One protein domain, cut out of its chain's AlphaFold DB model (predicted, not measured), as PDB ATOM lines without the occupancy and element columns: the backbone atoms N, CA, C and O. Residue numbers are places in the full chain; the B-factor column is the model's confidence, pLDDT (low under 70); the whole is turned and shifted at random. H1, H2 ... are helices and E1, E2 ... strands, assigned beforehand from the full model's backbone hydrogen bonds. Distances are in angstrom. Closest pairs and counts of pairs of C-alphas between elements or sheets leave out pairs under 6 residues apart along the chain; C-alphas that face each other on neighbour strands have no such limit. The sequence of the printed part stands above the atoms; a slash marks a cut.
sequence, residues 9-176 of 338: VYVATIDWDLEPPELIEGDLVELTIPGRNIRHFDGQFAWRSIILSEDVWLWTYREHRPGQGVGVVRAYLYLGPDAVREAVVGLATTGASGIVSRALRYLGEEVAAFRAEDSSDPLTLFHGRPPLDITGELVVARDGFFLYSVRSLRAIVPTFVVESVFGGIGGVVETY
ATOM      1  N   VAL A   9     -30.595  45.785  56.338       85.31
ATOM      2  CA  VAL A   9     -29.393  45.497  55.557       85.31
ATOM      3  C   VAL A   9     -28.627  44.392  56.256       85.31
ATOM      4  O   VAL A   9     -28.218  44.548  57.407       85.31
ATOM      5  N   TYR A  10     -28.391  43.312  55.525       85.19
ATOM      6  CA  TYR A  10     -27.640  42.153  55.967       85.19
ATOM      7  C   TYR A  10     -26.398  41.991  55.101       85.19
ATOM      8  O   TYR A  10     -26.431  42.149  53.877       85.19
ATOM      9  N   VAL A  11     -25.283  41.680  55.751       82.25
ATOM     10  CA  VAL A  11     -24.036  41.352  55.064       82.25
ATOM     11  C   VAL A  11     -24.017  39.853  54.851       82.25
ATOM     12  O   VAL A  11     -24.221  39.100  55.799       82.25
ATOM     13  N   ALA A  12     -23.778  39.430  53.614       79.00
ATOM     14  CA  ALA A  12     -23.535  38.028  53.337       79.00
ATOM     15  C   ALA A  12     -22.041  37.735  53.417       79.00
ATOM     16  O   ALA A  12     -21.201  38.570  53.064       79.00
ATOM     17  N   THR A  13     -21.719  36.546  53.904       75.50
ATOM     18  CA  THR A  13     -20.346  36.134  54.174       75.50
ATOM     19  C   THR A  13     -20.004  34.897  53.375       75.50
ATOM     20  O   THR A  13     -20.837  34.022  53.138       75.50
ATOM     21  N   ILE A  14     -18.746  34.829  52.959       70.00
ATOM     22  CA  ILE A  14     -18.186  33.599  52.417       70.00
ATOM     23  C   ILE A  14     -18.020  32.656  53.601       70.00
ATOM     24  O   ILE A  14     -17.249  32.951  54.515       70.00
ATOM     25  N   ASP A  15     -18.775  31.567  53.584       67.62
ATOM     26  CA  ASP A  15     -18.630  30.489  54.553       67.62
ATOM     27  C   ASP A  15     -17.962  29.311  53.858       67.62
ATOM     28  O   ASP A  15     -18.284  29.026  52.709       67.62
ATOM     29  N   TRP A  16     -17.007  28.667  54.516       64.81
ATOM     30  CA  TRP A  16     -16.335  27.474  53.993       64.81
ATOM     31  C   TRP A  16     -17.017  26.191  54.460       64.81
ATOM     32  O   TRP A  16     -16.853  25.145  53.826       64.81
ATOM     33  N   ASP A  17     -17.808  26.285  55.529       67.88
ATOM     34  CA  ASP A  17     -18.593  25.190  56.062       67.88
ATOM     35  C   ASP A  17     -20.061  25.395  55.680       67.88
ATOM     36  O   ASP A  17     -20.648  26.459  55.857       67.88
ATOM     37  N   LEU A  18     -20.665  24.367  55.088       70.00
ATOM     38  CA  LEU A  18     -22.074  24.417  54.722       70.00
ATOM     39  C   LEU A  18     -22.920  24.048  55.922       70.00
ATOM     40  O   LEU A  18     -23.040  22.871  56.266       70.00
ATOM     41  N   GLU A  19     -23.519  25.069  56.519       79.94
ATOM     42  CA  GLU A  19     -24.560  24.907  57.519       79.94
ATOM     43  C   GLU A  19     -25.921  24.654  56.856       79.94
ATOM     44  O   GLU A  19     -26.188  25.177  55.761       79.94
ATOM     45  N   PRO A  20     -26.784  23.842  57.494       79.94
ATOM     46  CA  PRO A  20     -28.133  23.609  57.008       79.94
ATOM     47  C   PRO A  20     -28.944  24.916  57.000       79.94
ATOM     48  O   PRO A  20     -28.675  25.806  57.804       79.94
ATOM     49  N   PRO A  21     -29.955  25.039  56.124       80.12
ATOM     50  CA  PRO A  21     -30.853  26.188  56.138       80.12
ATOM     51  C   PRO A  21     -31.596  26.312  57.475       80.12
ATOM     52  O   PRO A  21     -32.135  25.323  57.980       80.12
ATOM     53  N   GLU A  22     -31.689  27.530  58.003       86.62
ATOM     54  CA  GLU A  22     -32.364  27.845  59.261       86.62
ATOM     55  C   GLU A  22     -33.437  28.922  59.066       86.62
ATOM     56  O   GLU A  22     -33.246  29.923  58.373       86.62
ATOM     57  N   LEU A  23     -34.597  28.723  59.692       85.88
ATOM     58  CA  LEU A  23     -35.661  29.725  59.716       85.88
ATOM     59  C   LEU A  23     -35.338  30.784  60.772       85.88
ATOM     60  O   LEU A  23     -35.130  30.453  61.941       85.88
ATOM     61  N   ILE A  24     -35.357  32.052  60.368       85.62
ATOM     62  CA  ILE A  24     -35.201  33.203  61.256       85.62
ATOM     63  C   ILE A  24     -36.579  33.849  61.487       85.62
ATOM     64  O   ILE A  24     -37.530  33.659  60.730       85.62
ATOM     65  N   GLU A  25     -36.710  34.608  62.573       81.19
ATOM     66  CA  GLU A  25     -37.889  35.431  62.842       81.19
ATOM     67  C   GLU A  25     -38.155  36.446  61.709       81.19
ATOM     68  O   GLU A  25     -37.222  37.028  61.156       81.19
ATOM     69  N   GLY A  26     -39.436  36.684  61.399       78.81
ATOM     70  CA  GLY A  26     -39.859  37.736  60.465       78.81
ATOM     71  C   GLY A  26     -39.868  37.350  58.980       78.81
ATOM     72  O   GLY A  26     -39.552  38.195  58.153       78.81
ATOM     73  N   ASP A  27     -40.229  36.108  58.642       84.50
ATOM     74  CA  ASP A  27     -40.264  35.595  57.256       84.50
ATOM     75  C   ASP A  27     -38.900  35.697  56.546       84.50
ATOM     76  O   ASP A  27     -38.787  36.028  55.362       84.50
ATOM     77  N   LEU A  28     -37.839  35.406  57.305       88.31
ATOM     78  CA  LEU A  28     -36.457  35.358  56.840       88.31
ATOM     79  C   LEU A  28     -35.901  33.943  56.981       88.31
ATOM     80  O   LEU A  28     -36.240  33.196  57.899       88.31
ATOM     81  N   VAL A  29     -35.003  33.581  56.075       86.25
ATOM     82  CA  VAL A  29     -34.332  32.283  56.055       86.25
ATOM     83  C   VAL A  29     -32.838  32.531  55.933       86.25
ATOM     84  O   VAL A  29     -32.393  33.214  55.008       86.25
ATOM     85  N   GLU A  30     -32.059  31.991  56.863       88.19
ATOM     86  CA  GLU A  30     -30.616  31.889  56.696       88.19
ATOM     87  C   GLU A  30     -30.310  30.623  55.918       88.19
ATOM     88  O   GLU A  30     -30.784  29.536  56.244       88.19
ATOM     89  N   LEU A  31     -29.530  30.755  54.857       79.12
ATOM     90  CA  LEU A  31     -29.171  29.626  54.023       79.12
ATOM     91  C   LEU A  31     -27.715  29.736  53.587       79.12
ATOM     92  O   LEU A  31     -27.194  30.830  53.348       79.12
ATOM     93  N   THR A  32     -27.067  28.576  53.482       72.12
ATOM     94  CA  THR A  32     -25.739  28.452  52.886       72.12
ATOM     95  C   THR A  32     -25.895  27.874  51.490       72.12
ATOM     96  O   THR A  32     -26.226  26.700  51.328       72.12
ATOM     97  N   ILE A  33     -25.692  28.702  50.466       63.72
ATOM     98  CA  ILE A  33     -25.829  28.277  49.073       63.72
ATOM     99  C   ILE A  33     -24.468  27.802  48.557       63.72
ATOM    100  O   ILE A  33     -23.507  28.577  48.598       63.72
ATOM    101  N   PRO A  34     -24.364  26.570  48.033       56.03
ATOM    102  CA  PRO A  34     -23.139  26.066  47.419       56.03
ATOM    103  C   PRO A  34     -22.838  26.761  46.101       56.03
ATOM    104  O   PRO A  34     -23.718  26.904  45.270       56.03
ATOM    105  N   GLY A  35     -21.599  27.170  45.899       53.53
ATOM    106  CA  GLY A  35     -21.113  28.124  44.910       53.53
ATOM    107  C   GLY A  35     -21.287  27.861  43.429       53.53
ATOM    108  O   GLY A  35     -21.446  26.729  42.987       53.53
ATOM    109  N   ARG A  36     -21.136  28.938  42.648       48.19
ATOM    110  CA  ARG A  36     -20.744  28.880  41.234       48.19
ATOM    111  C   ARG A  36     -19.252  29.207  41.140       48.19
ATOM    112  O   ARG A  36     -18.807  30.204  41.711       48.19
ATOM    113  N   ASN A  37     -18.491  28.338  40.479       43.66
ATOM    114  CA  ASN A  37     -17.051  28.498  40.303       43.66
ATOM    115  C   ASN A  37     -16.761  29.718  39.417       43.66
ATOM    116  O   ASN A  37     -17.261  29.787  38.300       43.66
ATOM    117  N   ILE A  38     -15.930  30.634  39.910       43.00
ATOM    118  CA  ILE A  38     -15.274  31.660  39.101       43.00
ATOM    119  C   ILE A  38     -13.765  31.528  39.287       43.00
ATOM    120  O   ILE A  38     -13.265  31.383  40.404       43.00
ATOM    121  N   ARG A  39     -13.013  31.620  38.185       38.62
ATOM    122  CA  ARG A  39     -11.543  31.479  38.181       38.62
ATOM    123  C   ARG A  39     -10.818  32.570  38.998       38.62
ATOM    124  O   ARG A  39      -9.613  32.462  39.206       38.62
ATOM    125  N   HIS A  40     -11.525  33.603  39.464       44.66
ATOM    126  CA  HIS A  40     -10.958  34.779  40.126       44.66
ATOM    127  C   HIS A  40     -11.635  35.046  41.475       44.66
ATOM    128  O   HIS A  40     -12.515  35.892  41.604       44.66
ATOM    129  N   PHE A  41     -11.197  34.322  42.503       46.59
ATOM    130  CA  PHE A  41     -11.535  34.611  43.893       46.59
ATOM    131  C   PHE A  41     -10.425  35.470  44.513       46.59
ATOM    132  O   PHE A  41      -9.361  34.947  44.841       46.59
ATOM    133  N   ASP A  42     -10.643  36.780  44.669       46.59
ATOM    134  CA  ASP A  42      -9.675  37.673  45.332       46.59
ATOM    135  C   ASP A  42     -10.091  38.094  46.755       46.59
ATOM    136  O   ASP A  42      -9.377  38.846  47.416       46.59
ATOM    137  N   GLY A  43     -11.213  37.572  47.267       50.97
ATOM    138  CA  GLY A  43     -11.696  37.865  48.619       50.97
ATOM    139  C   GLY A  43     -12.172  39.309  48.827       50.97
ATOM    140  O   GLY A  43     -12.474  39.672  49.962       50.97
ATOM    141  N   GLN A  44     -12.268  40.127  47.770       52.09
ATOM    142  CA  GLN A  44     -12.676  41.540  47.854       52.09
ATOM    143  C   GLN A  44     -14.179  41.760  47.605       52.09
ATOM    144  O   GLN A  44     -14.665  42.891  47.596       52.09
ATOM    145  N   PHE A  45     -14.939  40.681  47.421       60.62
ATOM    146  CA  PHE A  45     -16.358  40.733  47.085       60.62
ATOM    147  C   PHE A  45     -17.237  40.978  48.317       60.62
ATOM    148  O   PHE A  45     -17.412  40.097  49.159       60.62
ATOM    149  N   ALA A  46     -17.845  42.163  48.401       70.44
ATOM    150  CA  ALA A  46     -18.845  42.477  49.419       70.44
ATOM    151  C   ALA A  46     -20.261  42.251  48.864       70.44
ATOM    152  O   ALA A  46     -20.767  43.058  48.080       70.44
ATOM    153  N   TRP A  47     -20.899  41.159  49.285       80.62
ATOM    154  CA  TRP A  47     -22.316  40.894  49.033       80.62
ATOM    155  C   TRP A  47     -23.178  41.587  50.093       80.62
ATOM    156  O   TRP A  47     -22.863  41.542  51.287       80.62
ATOM    157  N   ARG A  48     -24.282  42.216  49.681       83.25
ATOM    158  CA  ARG A  48     -25.261  42.808  50.609       83.25
ATOM    159  C   ARG A  48     -26.685  42.439  50.213       83.25
ATOM    160  O   ARG A  48     -27.056  42.536  49.047       83.25
ATOM    161  N   SER A  49     -27.469  42.065  51.215       86.44
ATOM    162  CA  SER A  49     -28.909  41.822  51.149       86.44
ATOM    163  C   SER A  49     -29.620  43.028  51.751       86.44
ATOM    164  O   SER A  49     -29.321  43.428  52.874       86.44
ATOM    165  N   ILE A  50     -30.514  43.655  50.991       89.44
ATOM    166  CA  ILE A  50     -31.254  44.846  51.407       89.44
ATOM    167  C   ILE A  50     -32.745  44.575  51.220       89.44
ATOM    168  O   ILE A  50     -33.219  44.407  50.096       89.44
ATOM    169  N   ILE A  51     -33.502  44.587  52.311       89.25
ATOM    170  CA  ILE A  51     -34.962  44.475  52.278       89.25
ATOM    171  C   ILE A  51     -35.535  45.889  52.180       89.25
ATOM    172  O   ILE A  51     -35.395  46.704  53.092       89.25
ATOM    173  N   LEU A  52     -36.135  46.206  51.031       86.69
ATOM    174  CA  LEU A  52     -36.703  47.530  50.751       86.69
ATOM    175  C   LEU A  52     -38.159  47.648  51.218       86.69
ATOM    176  O   LEU A  52     -38.618  48.758  51.498       86.69
ATOM    177  N   SER A  53     -38.873  46.524  51.232       85.19
ATOM    178  CA  SER A  53     -40.221  46.318  51.772       85.19
ATOM    179  C   SER A  53     -40.526  44.813  51.794       85.19
ATOM    180  O   SER A  53     -39.737  44.041  51.262       85.19
ATOM    181  N   GLU A  54     -41.683  44.426  52.339       83.31
ATOM    182  CA  GLU A  54     -42.163  43.034  52.457       83.31
ATOM    183  C   GLU A  54     -41.936  42.193  51.183       83.31
ATOM    184  O   GLU A  54     -41.313  41.143  51.256       83.31
ATOM    185  N   ASP A  55     -42.299  42.726  50.009       88.50
ATOM    186  CA  ASP A  55     -42.158  42.044  48.708       88.50
ATOM    187  C   ASP A  55     -41.036  42.600  47.814       88.50
ATOM    188  O   ASP A  55     -41.059  42.445  46.590       88.50
ATOM    189  N   VAL A  56     -40.071  43.334  48.371       90.25
ATOM    190  CA  VAL A  56     -38.989  43.923  47.569       90.25
ATOM    191  C   VAL A  56     -37.651  43.681  48.225       90.25
ATOM    192  O   VAL A  56     -37.319  44.270  49.256       90.25
ATOM    193  N   TRP A  57     -36.833  42.899  47.535       90.50
ATOM    194  CA  TRP A  57     -35.504  42.539  47.984       90.50
ATOM    195  C   TRP A  57     -34.454  42.949  46.954       90.50
ATOM    196  O   TRP A  57     -34.628  42.762  45.751       90.50
ATOM    197  N   LEU A  58     -33.372  43.561  47.424       89.38
ATOM    198  CA  LEU A  58     -32.263  44.017  46.602       89.38
ATOM    199  C   LEU A  58     -30.989  43.308  47.051       89.38
ATOM    200  O   LEU A  58     -30.541  43.453  48.185       89.38
ATOM    201  N   TRP A  59     -30.392  42.571  46.128       87.44
ATOM    202  CA  TRP A  59     -29.153  41.843  46.329       87.44
ATOM    203  C   TRP A  59     -28.034  42.531  45.566       87.44
ATOM    204  O   TRP A  59     -28.093  42.633  44.342       87.44
ATOM    205  N   THR A  60     -27.030  43.045  46.265       86.06
ATOM    206  CA  THR A  60     -25.943  43.802  45.637       86.06
ATOM    207  C   THR A  60     -24.610  43.093  45.766       86.06
ATOM    208  O   THR A  60     -24.301  42.516  46.808       86.06
ATOM    209  N   TYR A  61     -23.807  43.218  44.722       82.00
ATOM    210  CA  TYR A  61     -22.484  42.642  44.584       82.00
ATOM    211  C   TYR A  61     -21.531  43.686  44.032       82.00
ATOM    212  O   TYR A  61     -21.850  44.360  43.052       82.00
ATOM    213  N   ARG A  62     -20.362  43.814  44.651       82.75
ATOM    214  CA  ARG A  62     -19.275  44.645  44.133       82.75
ATOM    215  C   ARG A  62     -18.238  43.737  43.519       82.75
ATOM    216  O   ARG A  62     -17.727  42.881  44.222       82.75
ATOM    217  N   GLU A  63     -17.920  43.959  42.259       78.00
ATOM    218  CA  GLU A  63     -16.893  43.245  41.521       78.00
ATOM    219  C   GLU A  63     -15.683  44.147  41.302       78.00
ATOM    220  O   GLU A  63     -15.812  45.281  40.825       78.00
ATOM    221  N   HIS A  64     -14.504  43.628  41.624       74.19
ATOM    222  CA  HIS A  64     -13.237  44.290  41.381       74.19
ATOM    223  C   HIS A  64     -12.519  43.617  40.203       74.19
ATOM    224  O   HIS A  64     -12.219  42.427  40.258       74.19
ATOM    225  N   ARG A  65     -12.227  44.362  39.126       71.81
ATOM    226  CA  ARG A  65     -11.486  43.856  37.955       71.81
ATOM    227  C   ARG A  65     -10.158  44.603  37.804       71.81
ATOM    228  O   ARG A  65     -10.008  45.442  36.908       71.81
ATOM    229  N   PRO A  66      -9.157  44.303  38.655       60.31
ATOM    230  CA  PRO A  66      -7.914  45.070  38.713       60.31
ATOM    231  C   PRO A  66      -7.125  45.017  37.402       60.31
ATOM    232  O   PRO A  66      -6.543  46.025  37.012       60.31
ATOM    233  N   GLY A  67      -7.160  43.885  36.686       64.19
ATOM    234  CA  GLY A  67      -6.504  43.731  35.381       64.19
ATOM    235  C   GLY A  67      -7.083  44.621  34.272       64.19
ATOM    236  O   GLY A  67      -6.411  44.853  33.272       64.19
ATOM    237  N   GLN A  68      -8.298  45.143  34.458       67.62
ATOM    238  CA  GLN A  68      -8.985  46.029  33.512       67.62
ATOM    239  C   GLN A  68      -9.090  47.475  34.026       67.62
ATOM    240  O   GLN A  68      -9.485  48.356  33.270       67.62
ATOM    241  N   GLY A  69      -8.737  47.738  35.290       74.62
ATOM    242  CA  GLY A  69      -8.908  49.056  35.915       74.62
ATOM    243  C   GLY A  69     -10.374  49.450  36.143       74.62
ATOM    244  O   GLY A  69     -10.671  50.635  36.278       74.62
ATOM    245  N   VAL A  70     -11.284  48.472  36.183       80.94
ATOM    246  CA  VAL A  70     -12.736  48.679  36.292       80.94
ATOM    247  C   VAL A  70     -13.265  48.044  37.577       80.94
ATOM    248  O   VAL A  70     -12.782  46.999  38.015       80.94
ATOM    249  N   GLY A  71     -14.270  48.675  38.180       83.12
ATOM    250  CA  GLY A  71     -15.119  48.056  39.195       83.12
ATOM    251  C   GLY A  71     -16.585  48.108  38.768       83.12
ATOM    252  O   GLY A  71     -17.007  49.027  38.068       83.12
ATOM    253  N   VAL A  72     -17.386  47.131  39.174       83.69
ATOM    254  CA  VAL A  72     -18.820  47.107  38.847       83.69
ATOM    255  C   VAL A  72     -19.614  46.815  40.107       83.69
ATOM    256  O   VAL A  72     -19.296  45.891  40.845       83.69
ATOM    257  N   VAL A  73     -20.662  47.591  40.364       86.06
ATOM    258  CA  VAL A  73     -21.667  47.258  41.375       86.06
ATOM    259  C   VAL A  73     -22.890  46.710  40.662       86.06
ATOM    260  O   VAL A  73     -23.579  47.443  39.957       86.06
ATOM    261  N   ARG A  74     -23.179  45.427  40.845       84.75
ATOM    262  CA  ARG A  74     -24.381  44.783  40.315       84.75
ATOM    263  C   ARG A  74     -25.439  44.716  41.398       84.75
ATOM    264  O   ARG A  74     -25.165  44.261  42.502       84.75
ATOM    265  N   ALA A  75     -26.645  45.159  41.085       86.31
ATOM    266  CA  ALA A  75     -27.797  45.091  41.963       86.31
ATOM    267  C   ALA A  75     -28.906  44.272  41.295       86.31
ATOM    268  O   ALA A  75     -29.362  44.610  40.206       86.31
ATOM    269  N   TYR A  76     -29.346  43.212  41.959       84.56
ATOM    270  CA  TYR A  76     -30.420  42.329  41.531       84.56
ATOM    271  C   TYR A  76     -31.665  42.625  42.359       84.56
ATOM    272  O   TYR A  76     -31.659  42.480  43.580       84.56
ATOM    273  N   LEU A  77     -32.717  43.082  41.692       85.81
ATOM    274  CA  LEU A  77     -33.983  43.456  42.307       85.81
ATOM    275  C   LEU A  77     -34.988  42.312  42.156       85.81
ATOM    276  O   LEU A  77     -35.443  42.043  41.045       85.81
ATOM    277  N   TYR A  78     -35.352  41.688  43.269       85.62
ATOM    278  CA  TYR A  78     -36.367  40.644  43.364       85.62
ATOM    279  C   TYR A  78     -37.677  41.263  43.843       85.62
ATOM    280  O   TYR A  78     -37.692  42.053  44.792       85.62
ATOM    281  N   LEU A  79     -38.766  40.921  43.159       83.50
ATOM    282  CA  LEU A  79     -40.085  41.495  43.387       83.50
ATOM    283  C   LEU A  79     -41.091  40.376  43.626       83.50
ATOM    284  O   LEU A  79     -41.269  39.516  42.767       83.50
ATOM    285  N   GLY A  80     -41.772  40.426  44.765       83.44
ATOM    286  CA  GLY A  80     -42.956  39.620  45.012       83.44
ATOM    287  C   GLY A  80     -44.140  40.063  44.136       83.44
ATOM    288  O   GLY A  80     -44.106  41.138  43.521       83.44
ATOM    289  N   PRO A  81     -45.214  39.258  44.066       81.69
ATOM    290  CA  PRO A  81     -46.341  39.491  43.163       81.69
ATOM    291  C   PRO A  81     -46.991  40.875  43.311       81.69
ATOM    292  O   PRO A  81     -47.312  41.522  42.305       81.69
ATOM    293  N   ASP A  82     -47.149  41.365  44.543       85.19
ATOM    294  CA  ASP A  82     -47.768  42.669  44.792       85.19
ATOM    295  C   ASP A  82     -46.838  43.824  44.396       85.19
ATOM    296  O   ASP A  82     -47.278  44.791  43.761       85.19
ATOM    297  N   ALA A  83     -45.534  43.691  44.652       87.12
ATOM    298  CA  ALA A  83     -44.530  44.658  44.217       87.12
ATOM    299  C   ALA A  83     -44.404  44.734  42.684       87.12
ATOM    300  O   ALA A  83     -44.265  45.829  42.129       87.12
ATOM    301  N   VAL A  84     -44.506  43.598  41.978       82.38
ATOM    302  CA  VAL A  84     -44.556  43.566  40.505       82.38
ATOM    303  C   VAL A  84     -45.759  44.355  40.007       82.38
ATOM    304  O   VAL A  84     -45.622  45.204  39.122       82.38
ATOM    305  N   ARG A  85     -46.940  44.121  40.589       81.94
ATOM    306  CA  ARG A  85     -48.162  44.831  40.206       81.94
ATOM    307  C   ARG A  85     -48.016  46.339  40.400       81.94
ATOM    308  O   ARG A  85     -48.368  47.094  39.493       81.94
ATOM    309  N   GLU A  86     -47.492  46.780  41.541       82.75
ATOM    310  CA  GLU A  86     -47.254  48.202  41.807       82.75
ATOM    311  C   GLU A  86     -46.278  48.808  40.786       82.75
ATOM    312  O   GLU A  86     -46.578  49.840  40.176       82.75
ATOM    313  N   ALA A  87     -45.143  48.145  40.547       81.81
ATOM    314  CA  ALA A  87     -44.119  48.619  39.622       81.81
ATOM    315  C   ALA A  87     -44.651  48.734  38.186       81.81
ATOM    316  O   ALA A  87     -44.467  49.769  37.540       81.81
ATOM    317  N   VAL A  88     -45.355  47.707  37.697       79.25
ATOM    318  CA  VAL A  88     -45.932  47.679  36.344       79.25
ATOM    319  C   VAL A  88     -46.991  48.764  36.179       79.25
ATOM    320  O   VAL A  88     -46.962  49.497  35.191       79.25
ATOM    321  N   VAL A  89     -47.902  48.918  37.146       76.81
ATOM    322  CA  VAL A  89     -48.933  49.966  37.094       76.81
ATOM    323  C   VAL A  89     -48.292  51.353  37.115       76.81
ATOM    324  O   VAL A  89     -48.678  52.206  36.314       76.81
ATOM    325  N   GLY A  90     -47.296  51.585  37.971       73.44
ATOM    326  CA  GLY A  90     -46.576  52.858  38.041       73.44
ATOM    327  C   GLY A  90     -45.902  53.214  36.716       73.44
ATOM    328  O   GLY A  90     -46.113  54.308  36.183       73.44
ATOM    329  N   LEU A  91     -45.172  52.262  36.130       78.06
ATOM    330  CA  LEU A  91     -44.520  52.432  34.832       78.06
ATOM    331  C   LEU A  91     -45.533  52.688  33.712       78.06
ATOM    332  O   LEU A  91     -45.342  53.610  32.923       78.06
ATOM    333  N   ALA A  92     -46.630  51.932  33.665       74.62
ATOM    334  CA  ALA A  92     -47.643  52.071  32.621       74.62
ATOM    335  C   ALA A  92     -48.423  53.394  32.709       74.62
ATOM    336  O   ALA A  92     -48.811  53.953  31.686       74.62
ATOM    337  N   THR A  93     -48.672  53.893  33.922       79.19
ATOM    338  CA  THR A  93     -49.513  55.084  34.142       79.19
ATOM    339  C   THR A  93     -48.723  56.384  34.195       79.19
ATOM    340  O   THR A  93     -49.205  57.410  33.719       79.19
ATOM    341  N   THR A  94     -47.519  56.363  34.767       83.88
ATOM    342  CA  THR A  94     -46.718  57.571  35.021       83.88
ATOM    343  C   THR A  94     -45.355  57.555  34.334       83.88
ATOM    344  O   THR A  94     -44.656  58.565  34.359       83.88
ATOM    345  N   GLY A  95     -44.958  56.434  33.722       79.31
ATOM    346  CA  GLY A  95     -43.619  56.257  33.156       79.31
ATOM    347  C   GLY A  95     -42.525  56.052  34.208       79.31
ATOM    348  O   GLY A  95     -41.350  55.999  33.856       79.31
ATOM    349  N   ALA A  96     -42.883  55.942  35.492       75.62
ATOM    350  CA  ALA A  96     -41.937  55.821  36.594       75.62
ATOM    351  C   ALA A  96     -42.414  54.809  37.642       75.62
ATOM    352  O   ALA A  96     -43.602  54.667  37.909       75.62
ATOM    353  N   SER A  97     -41.462  54.134  38.287       83.94
ATOM    354  CA  SER A  97     -41.727  53.244  39.418       83.94
ATOM    355  C   SER A  97     -40.937  53.707  40.639       83.94
ATOM    356  O   SER A  97     -39.710  53.838  40.579       83.94
ATOM    357  N   GLY A  98     -41.623  53.880  41.772       83.75
ATOM    358  CA  GLY A  98     -40.991  54.206  43.052       83.75
ATOM    359  C   GLY A  98     -40.013  53.125  43.523       83.75
ATOM    360  O   GLY A  98     -38.949  53.460  44.037       83.75
ATOM    361  N   ILE A  99     -40.329  51.851  43.266       86.19
ATOM    362  CA  ILE A  99     -39.481  50.696  43.602       86.19
ATOM    363  C   ILE A  99     -38.152  50.759  42.835       86.19
ATOM    364  O   ILE A  99     -37.094  50.878  43.447       86.19
ATOM    365  N   VAL A 100     -38.208  50.792  41.498       84.69
ATOM    366  CA  VAL A 100     -37.029  50.973  40.627       84.69
ATOM    367  C   VAL A 100     -36.227  52.229  40.987       84.69
ATOM    368  O   VAL A 100     -35.009  52.163  41.111       84.69
ATOM    369  N   SER A 101     -36.888  53.367  41.228       85.31
ATOM    370  CA  SER A 101     -36.202  54.613  41.612       85.31
ATOM    371  C   SER A 101     -35.452  54.472  42.940       85.31
ATOM    372  O   SER A 101     -34.349  54.994  43.101       85.31
ATOM    373  N   ARG A 102     -36.035  53.745  43.900       89.00
ATOM    374  CA  ARG A 102     -35.403  53.447  45.187       89.00
ATOM    375  C   ARG A 102     -34.209  52.510  45.013       89.00
ATOM    376  O   ARG A 102     -33.163  52.797  45.585       89.00
ATOM    377  N   ALA A 103     -34.342  51.453  44.212       87.31
ATOM    378  CA  ALA A 103     -33.253  50.527  43.910       87.31
ATOM    379  C   ALA A 103     -32.075  51.236  43.216       87.31
ATOM    380  O   ALA A 103     -30.934  51.076  43.635       87.31
ATOM    381  N   LEU A 104     -32.352  52.104  42.234       88.38
ATOM    382  CA  LEU A 104     -31.332  52.923  41.566       88.38
ATOM    383  C   LEU A 104     -30.623  53.882  42.527       88.38
ATOM    384  O   LEU A 104     -29.415  54.078  42.415       88.38
ATOM    385  N   ARG A 105     -31.350  54.469  43.487       91.31
ATOM    386  CA  ARG A 105     -30.732  55.301  44.528       91.31
ATOM    387  C   ARG A 105     -29.751  54.486  45.374       91.31
ATOM    388  O   ARG A 105     -28.633  54.946  45.571       91.31
ATOM    389  N   TYR A 106     -30.149  53.301  45.838       90.38
ATOM    390  CA  TYR A 106     -29.267  52.428  46.622       90.38
ATOM    391  C   TYR A 106     -28.052  51.966  45.822       90.38
ATOM    392  O   TYR A 106     -26.937  52.030  46.325       90.38
ATOM    393  N   LEU A 107     -28.242  51.599  44.554       90.19
ATOM    394  CA  LEU A 107     -27.134  51.300  43.652       90.19
ATOM    395  C   LEU A 107     -26.164  52.489  43.543       90.19
ATOM    396  O   LEU A 107     -24.955  52.308  43.634       90.19
ATOM    397  N   GLY A 108     -26.681  53.713  43.400       92.38
ATOM    398  CA  GLY A 108     -25.858  54.922  43.368       92.38
ATOM    399  C   GLY A 108     -25.090  55.174  44.672       92.38
ATOM    400  O   GLY A 108     -23.929  55.581  44.627       92.38
ATOM    401  N   GLU A 109     -25.710  54.907  45.824       91.50
ATOM    402  CA  GLU A 109     -25.068  54.990  47.143       91.50
ATOM    403  C   GLU A 109     -23.947  53.948  47.291       91.50
ATOM    404  O   GLU A 109     -22.855  54.293  47.739       91.50
ATOM    405  N   GLU A 110     -24.169  52.711  46.840       89.81
ATOM    406  CA  GLU A 110     -23.159  51.647  46.849       89.81
ATOM    407  C   GLU A 110     -21.992  51.929  45.896       89.81
ATOM    408  O   GLU A 110     -20.835  51.750  46.272       89.81
ATOM    409  N   VAL A 111     -22.264  52.444  44.694       91.25
ATOM    410  CA  VAL A 111     -21.225  52.895  43.749       91.25
ATOM    411  C   VAL A 111     -20.392  54.024  44.353       91.25
ATOM    412  O   VAL A 111     -19.165  54.023  44.243       91.25
ATOM    413  N   ALA A 112     -21.034  54.995  45.007       91.31
ATOM    414  CA  ALA A 112     -20.330  56.093  45.664       91.31
ATOM    415  C   ALA A 112     -19.467  55.600  46.834       91.31
ATOM    416  O   ALA A 112     -18.326  56.042  46.974       91.31
ATOM    417  N   ALA A 113     -19.984  54.665  47.638       89.44
ATOM    418  CA  ALA A 113     -19.235  54.041  48.722       89.44
ATOM    419  C   ALA A 113     -18.022  53.267  48.190       89.44
ATOM    420  O   ALA A 113     -16.914  53.477  48.675       89.44
ATOM    421  N   PHE A 114     -18.196  52.462  47.139       87.75
ATOM    422  CA  PHE A 114     -17.100  51.701  46.543       87.75
ATOM    423  C   PHE A 114     -16.002  52.617  45.981       87.75
ATOM    424  O   PHE A 114     -14.820  52.387  46.218       87.75
ATOM    425  N   ARG A 115     -16.368  53.728  45.330       88.38
ATOM    426  CA  ARG A 115     -15.395  54.743  44.883       88.38
ATOM    427  C   ARG A 115     -14.628  55.379  46.037       88.38
ATOM    428  O   ARG A 115     -13.429  55.618  45.910       88.38
ATOM    429  N   ALA A 116     -15.304  55.678  47.145       88.12
ATOM    430  CA  ALA A 116     -14.660  56.248  48.324       88.12
ATOM    431  C   ALA A 116     -13.690  55.252  48.983       88.12
ATOM    432  O   ALA A 116     -12.610  55.652  49.424       88.12
ATOM    433  N   GLU A 117     -14.058  53.970  49.014       87.06
ATOM    434  CA  GLU A 117     -13.217  52.877  49.503       87.06
ATOM    435  C   GLU A 117     -11.982  52.675  48.611       87.06
ATOM    436  O   GLU A 117     -10.871  52.735  49.128       87.06
ATOM    437  N   ASP A 118     -12.138  52.562  47.285       84.56
ATOM    438  CA  ASP A 118     -11.010  52.432  46.339       84.56
ATOM    439  C   ASP A 118     -10.076  53.653  46.376       84.56
ATOM    440  O   ASP A 118      -8.854  53.517  46.342       84.56
ATOM    441  N   SER A 119     -10.635  54.856  46.541       82.56
ATOM    442  CA  SER A 119      -9.844  56.085  46.716       82.56
ATOM    443  C   SER A 119      -9.045  56.100  48.021       82.56
ATOM    444  O   SER A 119      -8.067  56.837  48.125       82.56
ATOM    445  N   SER A 120      -9.477  55.331  49.022       82.88
ATOM    446  CA  SER A 120      -8.809  55.200  50.320       82.88
ATOM    447  C   SER A 120      -7.885  53.979  50.384       82.88
ATOM    448  O   SER A 120      -7.209  53.783  51.395       82.88
ATOM    449  N   ASP A 121      -7.851  53.163  49.329       80.81
ATOM    450  CA  ASP A 121      -7.018  51.971  49.264       80.81
ATOM    451  C   ASP A 121      -5.528  52.365  49.270       80.81
ATOM    452  O   ASP A 121      -5.123  53.264  48.524       80.81
ATOM    453  N   PRO A 122      -4.676  51.720  50.088       76.69
ATOM    454  CA  PRO A 122      -3.249  52.021  50.138       76.69
ATOM    455  C   PRO A 122      -2.534  51.937  48.781       76.69
ATOM    456  O   PRO A 122      -1.590  52.693  48.546       76.69
ATOM    457  N   LEU A 123      -2.965  51.055  47.874       74.44
ATOM    458  CA  LEU A 123      -2.427  50.935  46.516       74.44
ATOM    459  C   LEU A 123      -2.756  52.170  45.674       74.44
ATOM    460  O   LEU A 123      -1.901  52.666  44.937       74.44
ATOM    461  N   THR A 124      -3.963  52.706  45.824       72.38
ATOM    462  CA  THR A 124      -4.394  53.943  45.165       72.38
ATOM    463  C   THR A 124      -3.712  55.164  45.793       72.38
ATOM    464  O   THR A 124      -3.135  55.989  45.086       72.38
ATOM    465  N   LEU A 125      -3.687  55.251  47.126       75.00
ATOM    466  CA  LEU A 125      -3.150  56.396  47.869       75.00
ATOM    467  C   LEU A 125      -1.622  56.508  47.834       75.00
ATOM    468  O   LEU A 125      -1.091  57.608  47.674       75.00
ATOM    469  N   PHE A 126      -0.905  55.400  48.035       73.56
ATOM    470  CA  PHE A 126       0.546  55.416  48.254       73.56
ATOM    471  C   PHE A 126       1.341  54.830  47.091       73.56
ATOM    472  O   PHE A 126       2.504  55.193  46.914       73.56
ATOM    473  N   HIS A 127       0.733  53.954  46.288       75.62
ATOM    474  CA  HIS A 127       1.419  53.274  45.186       75.62
ATOM    475  C   HIS A 127       1.067  53.835  43.801       75.62
ATOM    476  O   HIS A 127       1.562  53.330  42.797       75.62
ATOM    477  N   GLY A 128       0.278  54.917  43.738       73.25
ATOM    478  CA  GLY A 128       0.001  55.648  42.498       73.25
ATOM    479  C   GLY A 128      -0.826  54.858  41.485       73.25
ATOM    480  O   GLY A 128      -0.809  55.185  40.297       73.25
ATOM    481  N   ARG A 129      -1.534  53.815  41.937       80.69
ATOM    482  CA  ARG A 129      -2.507  53.098  41.118       80.69
ATOM    483  C   ARG A 129      -3.624  54.079  40.721       80.69
ATOM    484  O   ARG A 129      -4.153  54.759  41.600       80.69
ATOM    485  N   PRO A 130      -3.992  54.177  39.430       79.50
ATOM    486  CA  PRO A 130      -5.154  54.959  39.025       79.50
ATOM    487  C   PRO A 130      -6.425  54.463  39.736       79.50
ATOM    488  O   PRO A 130      -6.586  53.245  39.854       79.50
ATOM    489  N   PRO A 131      -7.326  55.364  40.175       80.81
ATOM    490  CA  PRO A 131      -8.628  54.967  40.698       80.81
ATOM    491  C   PRO A 131      -9.396  54.143  39.671       80.81
ATOM    492  O   PRO A 131      -9.298  54.391  38.466       80.81
ATOM    493  N   LEU A 132     -10.184  53.193  40.154       82.75
ATOM    494  CA  LEU A 132     -11.038  52.376  39.307       82.75
ATOM    495  C   LEU A 132     -12.134  53.199  38.630       82.75
ATOM    496  O   LEU A 132     -12.773  54.051  39.258       82.75
ATOM    497  N   ASP A 133     -12.441  52.857  37.380       87.44
ATOM    498  CA  ASP A 133     -13.707  53.263  36.777       87.44
ATOM    499  C   ASP A 133     -14.826  52.363  37.312       87.44
ATOM    500  O   ASP A 133     -14.963  51.210  36.903       87.44
ATOM    501  N   ILE A 134     -15.574  52.862  38.300       88.88
ATOM    502  CA  ILE A 134     -16.627  52.094  38.974       88.88
ATOM    503  C   ILE A 134     -17.993  52.449  38.396       88.88
ATOM    504  O   ILE A 134     -18.435  53.595  38.536       88.88
ATOM    505  N   THR A 135     -18.700  51.472  37.833       88.75
ATOM    506  CA  THR A 135     -20.059  51.623  37.287       88.75
ATOM    507  C   THR A 135     -21.093  50.844  38.106       88.75
ATOM    508  O   THR A 135     -20.748  50.044  38.975       88.75
ATOM    509  N   GLY A 136     -22.380  51.119  37.874       86.69
ATOM    510  CA  GLY A 136     -23.487  50.432  38.535       86.69
ATOM    511  C   GLY A 136     -24.462  49.835  37.525       86.69
ATOM    512  O   GLY A 136     -24.886  50.531  36.603       86.69
ATOM    513  N   GLU A 137     -24.861  48.586  37.736       86.81
ATOM    514  CA  GLU A 137     -25.809  47.845  36.905       86.81
ATOM    515  C   GLU A 137     -26.996  47.385  37.758       86.81
ATOM    516  O   GLU A 137     -26.820  46.682  38.750       86.81
ATOM    517  N   LEU A 138     -28.216  47.775  37.377       80.69
ATOM    518  CA  LEU A 138     -29.445  47.278  38.000       80.69
ATOM    519  C   LEU A 138     -30.102  46.247  37.083       80.69
ATOM    520  O   LEU A 138     -30.418  46.547  35.932       80.69
ATOM    521  N   VAL A 139     -30.369  45.064  37.622       81.06
ATOM    522  CA  VAL A 139     -31.029  43.953  36.937       81.06
ATOM    523  C   VAL A 139     -32.282  43.577  37.719       81.06
ATOM    524  O   VAL A 139     -32.222  43.362  38.926       81.06
ATOM    525  N   VAL A 140     -33.430  43.480  37.048       76.38
ATOM    526  CA  VAL A 140     -34.618  42.858  37.652       76.38
ATOM    527  C   VAL A 140     -34.411  41.349  37.609       76.38
ATOM    528  O   VAL A 140     -34.217  40.784  36.530       76.38
ATOM    529  N   ALA A 141     -34.382  40.722  38.781       69.75
ATOM    530  CA  ALA A 141     -34.150  39.296  38.908       69.75
ATOM    531  C   ALA A 141     -35.331  38.502  38.340       69.75
ATOM    532  O   ALA A 141     -36.478  38.952  38.368       69.75
ATOM    533  N   ARG A 142     -35.024  37.328  37.787       63.03
ATOM    534  CA  ARG A 142     -36.019  36.383  37.277       63.03
ATOM    535  C   ARG A 142     -36.290  35.324  38.335       63.03
ATOM    536  O   ARG A 142     -35.381  34.974  39.088       63.03
ATOM    537  N   ASP A 143     -37.504  34.791  38.333       56.41
ATOM    538  CA  ASP A 143     -37.838  33.613  39.133       56.41
ATOM    539  C   ASP A 143     -36.877  32.461  38.800       56.41
ATOM    540  O   ASP A 143     -36.379  32.352  37.674       56.41
ATOM    541  N   GLY A 144     -36.549  31.646  39.802       54.91
ATOM    542  CA  GLY A 144     -35.576  30.553  39.675       54.91
ATOM    543  C   GLY A 144     -34.101  30.967  39.540       54.91
ATOM    544  O   GLY A 144     -33.230  30.101  39.457       54.91
ATOM    545  N   PHE A 145     -33.774  32.265  39.511       59.22
ATOM    546  CA  PHE A 145     -32.398  32.729  39.321       59.22
ATOM    547  C   PHE A 145     -31.833  33.443  40.552       59.22
ATOM    548  O   PHE A 145     -32.303  34.511  40.928       59.22
ATOM    549  N   PHE A 146     -30.741  32.904  41.100       63.12
ATOM    550  CA  PHE A 146     -29.941  33.534  42.151       63.12
ATOM    551  C   PHE A 146     -28.464  33.593  41.736       63.12
ATOM    552  O   PHE A 146     -27.842  32.548  41.525       63.12
ATOM    553  N   LEU A 147     -27.892  34.796  41.594       58.38
ATOM    554  CA  LEU A 147     -26.480  34.964  41.221       58.38
ATOM    555  C   LEU A 147     -25.580  35.156  42.447       58.38
ATOM    556  O   LEU A 147     -25.776  36.071  43.245       58.38
ATOM    557  N   TYR A 148     -24.547  34.323  42.528       60.03
ATOM    558  CA  TYR A 148     -23.465  34.388  43.501       60.03
ATOM    559  C   TYR A 148     -22.232  33.714  42.900       60.03
ATOM    560  O   TYR A 148     -22.355  32.757  42.137       60.03
ATOM    561  N   SER A 149     -21.056  34.252  43.206       50.19
ATOM    562  CA  SER A 149     -19.790  33.936  42.529       50.19
ATOM    563  C   SER A 149     -18.737  33.401  43.508       50.19
ATOM    564  O   SER A 149     -17.555  33.713  43.423       50.19
ATOM    565  N   VAL A 150     -19.168  32.697  44.548       56.53
ATOM    566  CA  VAL A 150     -18.283  32.205  45.615       56.53
ATOM    567  C   VAL A 150     -18.569  30.738  45.854       56.53
ATOM    568  O   VAL A 150     -19.720  30.358  45.709       56.53
ATOM    569  N   ARG A 151     -17.563  29.939  46.242       57.34
ATOM    570  CA  ARG A 151     -17.675  28.485  46.511       57.34
ATOM    571  C   ARG A 151     -18.780  28.096  47.488       57.34
ATOM    572  O   ARG A 151     -19.346  27.019  47.363       57.34
ATOM    573  N   SER A 152     -19.099  28.977  48.420       66.75
ATOM    574  CA  SER A 152     -20.300  28.910  49.242       66.75
ATOM    575  C   SER A 152     -20.574  30.291  49.814       66.75
ATOM    576  O   SER A 152     -19.658  31.079  50.071       66.75
ATOM    577  N   LEU A 153     -21.854  30.612  49.946       73.62
ATOM    578  CA  LEU A 153     -22.320  31.903  50.419       73.62
ATOM    579  C   LEU A 153     -23.355  31.692  51.513       73.62
ATOM    580  O   LEU A 153     -24.398  31.094  51.256       73.62
ATOM    581  N   ARG A 154     -23.096  32.243  52.694       81.75
ATOM    582  CA  ARG A 154     -24.087  32.346  53.761       81.75
ATOM    583  C   ARG A 154     -24.815  33.677  53.635       81.75
ATOM    584  O   ARG A 154     -24.182  34.739  53.630       81.75
ATOM    585  N   ALA A 155     -26.134  33.619  53.486       82.81
ATOM    586  CA  ALA A 155     -26.966  34.795  53.271       82.81
ATOM    587  C   ALA A 155     -28.326  34.676  53.970       82.81
ATOM    588  O   ALA A 155     -28.900  33.594  54.067       82.81
ATOM    589  N   ILE A 156     -28.852  35.829  54.394       87.56
ATOM    590  CA  ILE A 156     -30.219  35.981  54.899       87.56
ATOM    591  C   ILE A 156     -31.111  36.417  53.737       87.56
ATOM    592  O   ILE A 156     -30.882  37.472  53.123       87.56
ATOM    593  N   VAL A 157     -32.110  35.590  53.439       85.75
ATOM    594  CA  VAL A 157     -32.996  35.710  52.280       85.75
ATOM    595  C   VAL A 157     -34.463  35.731  52.738       85.75
ATOM    596  O   VAL A 157     -34.845  34.905  53.566       85.75
ATOM    597  N   PRO A 158     -35.310  36.635  52.212       88.81
ATOM    598  CA  PRO A 158     -36.743  36.646  52.521       88.81
ATOM    599  C   PRO A 158     -37.483  35.396  52.026       88.81
ATOM    600  O   PRO A 158     -37.192  34.887  50.942       88.81
ATOM    601  N   THR A 159     -38.506  34.947  52.755       87.50
ATOM    602  CA  THR A 159     -39.269  33.735  52.415       87.50
ATOM    603  C   THR A 159     -39.924  33.812  51.036       87.50
ATOM    604  O   THR A 159     -39.901  32.819  50.318       87.50
ATOM    605  N   PHE A 160     -40.430  34.970  50.592       85.12
ATOM    606  CA  PHE A 160     -41.029  35.079  49.250       85.12
ATOM    607  C   PHE A 160     -40.023  34.779  48.127       85.12
ATOM    608  O   PHE A 160     -40.394  34.216  47.099       85.12
ATOM    609  N   VAL A 161     -38.746  35.124  48.336       81.50
ATOM    610  CA  VAL A 161     -37.651  34.789  47.416       81.50
ATOM    611  C   VAL A 161     -37.358  33.301  47.507       81.50
ATOM    612  O   VAL A 161     -37.108  32.666  46.492       81.50
ATOM    613  N   VAL A 162     -37.424  32.714  48.703       78.00
ATOM    614  CA  VAL A 162     -37.259  31.267  48.857       78.00
ATOM    615  C   VAL A 162     -38.329  30.491  48.095       78.00
ATOM    616  O   VAL A 162     -38.008  29.550  47.371       78.00
ATOM    617  N   GLU A 163     -39.577  30.932  48.177       79.69
ATOM    618  CA  GLU A 163     -40.687  30.356  47.423       79.69
ATOM    619  C   GLU A 163     -40.507  30.528  45.906       79.69
ATOM    620  O   GLU A 163     -40.622  29.553  45.163       79.69
ATOM    621  N   SER A 164     -40.175  31.733  45.425       69.31
ATOM    622  CA  SER A 164     -40.115  32.007  43.979       69.31
ATOM    623  C   SER A 164     -38.819  31.568  43.294       69.31
ATOM    624  O   SER A 164     -38.818  31.250  42.104       69.31
ATOM    625  N   VAL A 165     -37.698  31.556  44.016       67.44
ATOM    626  CA  VAL A 165     -36.372  31.255  43.461       67.44
ATOM    627  C   VAL A 165     -35.963  29.816  43.721       67.44
ATOM    628  O   VAL A 165     -35.397  29.185  42.833       67.44
ATOM    629  N   PHE A 166     -36.256  29.279  44.904       67.25
ATOM    630  CA  PHE A 166     -35.830  27.931  45.284       67.25
ATOM    631  C   PHE A 166     -36.977  26.913  45.301       67.25
ATOM    632  O   PHE A 166     -36.739  25.752  45.610       67.25
ATOM    633  N   GLY A 167     -38.208  27.311  44.958       69.75
ATOM    634  CA  GLY A 167     -39.376  26.426  45.032       69.75
ATOM    635  C   GLY A 167     -39.796  26.111  46.472       69.75
ATOM    636  O   GLY A 167     -40.361  25.051  46.737       69.75
ATOM    637  N   GLY A 168     -39.479  27.015  47.401       73.00
ATOM    638  CA  GLY A 168     -39.761  26.894  48.827       73.00
ATOM    639  C   GLY A 168     -38.630  26.241  49.621       73.00
ATOM    640  O   GLY A 168     -37.578  25.871  49.096       73.00
ATOM    641  N   ILE A 169     -38.852  26.086  50.929       77.19
ATOM    642  CA  ILE A 169     -37.864  25.507  51.861       77.19
ATOM    643  C   ILE A 169     -37.439  24.098  51.435       77.19
ATOM    644  O   ILE A 169     -36.270  23.745  51.573       77.19
ATOM    645  N   GLY A 170     -38.369  23.310  50.883       66.31
ATOM    646  CA  GLY A 170     -38.085  21.970  50.366       66.31
ATOM    647  C   GLY A 170     -36.969  21.979  49.324       66.31
ATOM    648  O   GLY A 170     -35.994  21.256  49.491       66.31
ATOM    649  N   GLY A 171     -37.043  22.864  48.325       66.06
ATOM    650  CA  GLY A 171     -36.021  22.949  47.279       66.06
ATOM    651  C   GLY A 171     -34.669  23.473  47.775       66.06
ATOM    652  O   GLY A 171     -33.623  23.015  47.308       66.06
ATOM    653  N   VAL A 172     -34.651  24.359  48.782       68.50
ATOM    654  CA  VAL A 172     -33.397  24.773  49.448       68.50
ATOM    655  C   VAL A 172     -32.752  23.586  50.167       68.50
ATOM    656  O   VAL A 172     -31.556  23.340  50.004       68.50
ATOM    657  N   VAL A 173     -33.536  22.831  50.942       68.38
ATOM    658  CA  VAL A 173     -33.054  21.655  51.681       68.38
ATOM    659  C   VAL A 173     -32.598  20.556  50.724       68.38
ATOM    660  O   VAL A 173     -31.530  19.990  50.933       68.38
ATOM    661  N   GLU A 174     -33.346  20.284  49.656       63.97
ATOM    662  CA  GLU A 174     -32.962  19.325  48.613       63.97
ATOM    663  C   GLU A 174     -31.637  19.718  47.954       63.97
ATOM    664  O   GLU A 174     -30.744  18.883  47.828       63.97
ATOM    665  N   THR A 175     -31.461  20.999  47.612       64.19
ATOM    666  CA  THR A 175     -30.206  21.508  47.031       64.19
ATOM    667  C   THR A 175     -29.033  21.357  48.001       64.19
ATOM    668  O   THR A 175     -27.938  20.963  47.594       64.19
ATOM    669  N   TYR A 176     -29.254  21.645  49.286       68.00
ATOM    670  CA  TYR A 176     -28.251  21.467  50.334       68.00
ATOM    671  C   TYR A 176     -27.867  19.990  50.507       68.00
ATOM    672  O   TYR A 176     -26.680  19.667  50.512       68.00
TER     673      TYR A 176
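What this domain is: This is residues 9 to 176 of the 338 residues of an uncharacterized protein of Chara braunii (UniProt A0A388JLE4). A twisted sheet of eight strands is folded back on itself, with E2, E3 and E8 as one leaf facing E4, E5, E6 and E7 as the other, and E1 as the hinge. The long helix H2 covers E5, E6 and E7 on one face; H4 and H5 pack on the opposite face, H1 makes a corner with H2 at residues 98 to 100, and H3 lies beyond H2's other end. The printed part has 168 residues with five named helices and eight named strands, in chain order E1 E2 E3 E4 E5 E6 H1 H2 H3 E7 E8 H4 H5; the mixed sheet runs E2 E3 E8 E1 E4 E5 E6 E7. The class is mixed, helices and strands; the whole is compact, with a radius of gyration of the C-alphas of 17.2 A and spans of 49 by 46 by 26 A.

How they stand to each other: Start with E4 (residues 47 to 53), E5 (56 to 65) and E6 (70 to 79), a meander, each strand the antiparallel neighbour of the one before: N 50 and O 58 are 2.8 A apart, N 61 and O 74 2.8 A. E7 (133 to 140) is parallel to E6, with N 73 and O 135 at 2.8 A. Helices H1 (81 to 94), H2 (98 to 119) and H3 (122 to 126) come between E6 and E7 in a strand-helix-strand unit, two parallel neighbour strands joined through helices. The sheet curls round H2; C-alphas 73 and 111 are the closest of E6 and H2, 6.1 A. H1 touches H2, about perpendicular at 83 degrees, closest C-alphas 87 and 99 at 6.5 A, and only grazes the sheet. H3 is not on the sheet. E1 (9 to 14) is antiparallel to E4, with N 10 and O 49 at 2.8 A, and to E8 (152 to 158), with N 154 and O 13 at 2.9 A. E3 (28 to 34) is antiparallel to E8, N 31 and O 155 at 3.0 A, and forms a hairpin with edge strand E2 (22 to 24), N 24 and O 28 at 2.9 A. H4 (159 to 166) and H5 (169 to 176) touch only at the corner; H5 lies over E3 at a height over the sheet of 8.9 A. In the five helices every O i to N i+4 pair is within hydrogen-bond range.

Where its parts are: Find C-alpha 9 at (-29.393, 45.497, 55.557), where E1 begins. H2 runs 31.4 A from (-40.991, 54.206, 43.052); E6 spans 29.2 A, E5 29.1 A and E7 23.4 A. H5 ends at C-alpha 176, (-28.251, 21.467, 50.334).

The domain as a whole: The C-alphas of Thr 93 and His 127, the farthest apart, are 52.1 A apart. The printed part has no cut; the links E3 to E4 and E7 to E8 are long. Mean pLDDT of the printed part is 77.0, with residues 33 to 45 and 141 to 152 among those under 70.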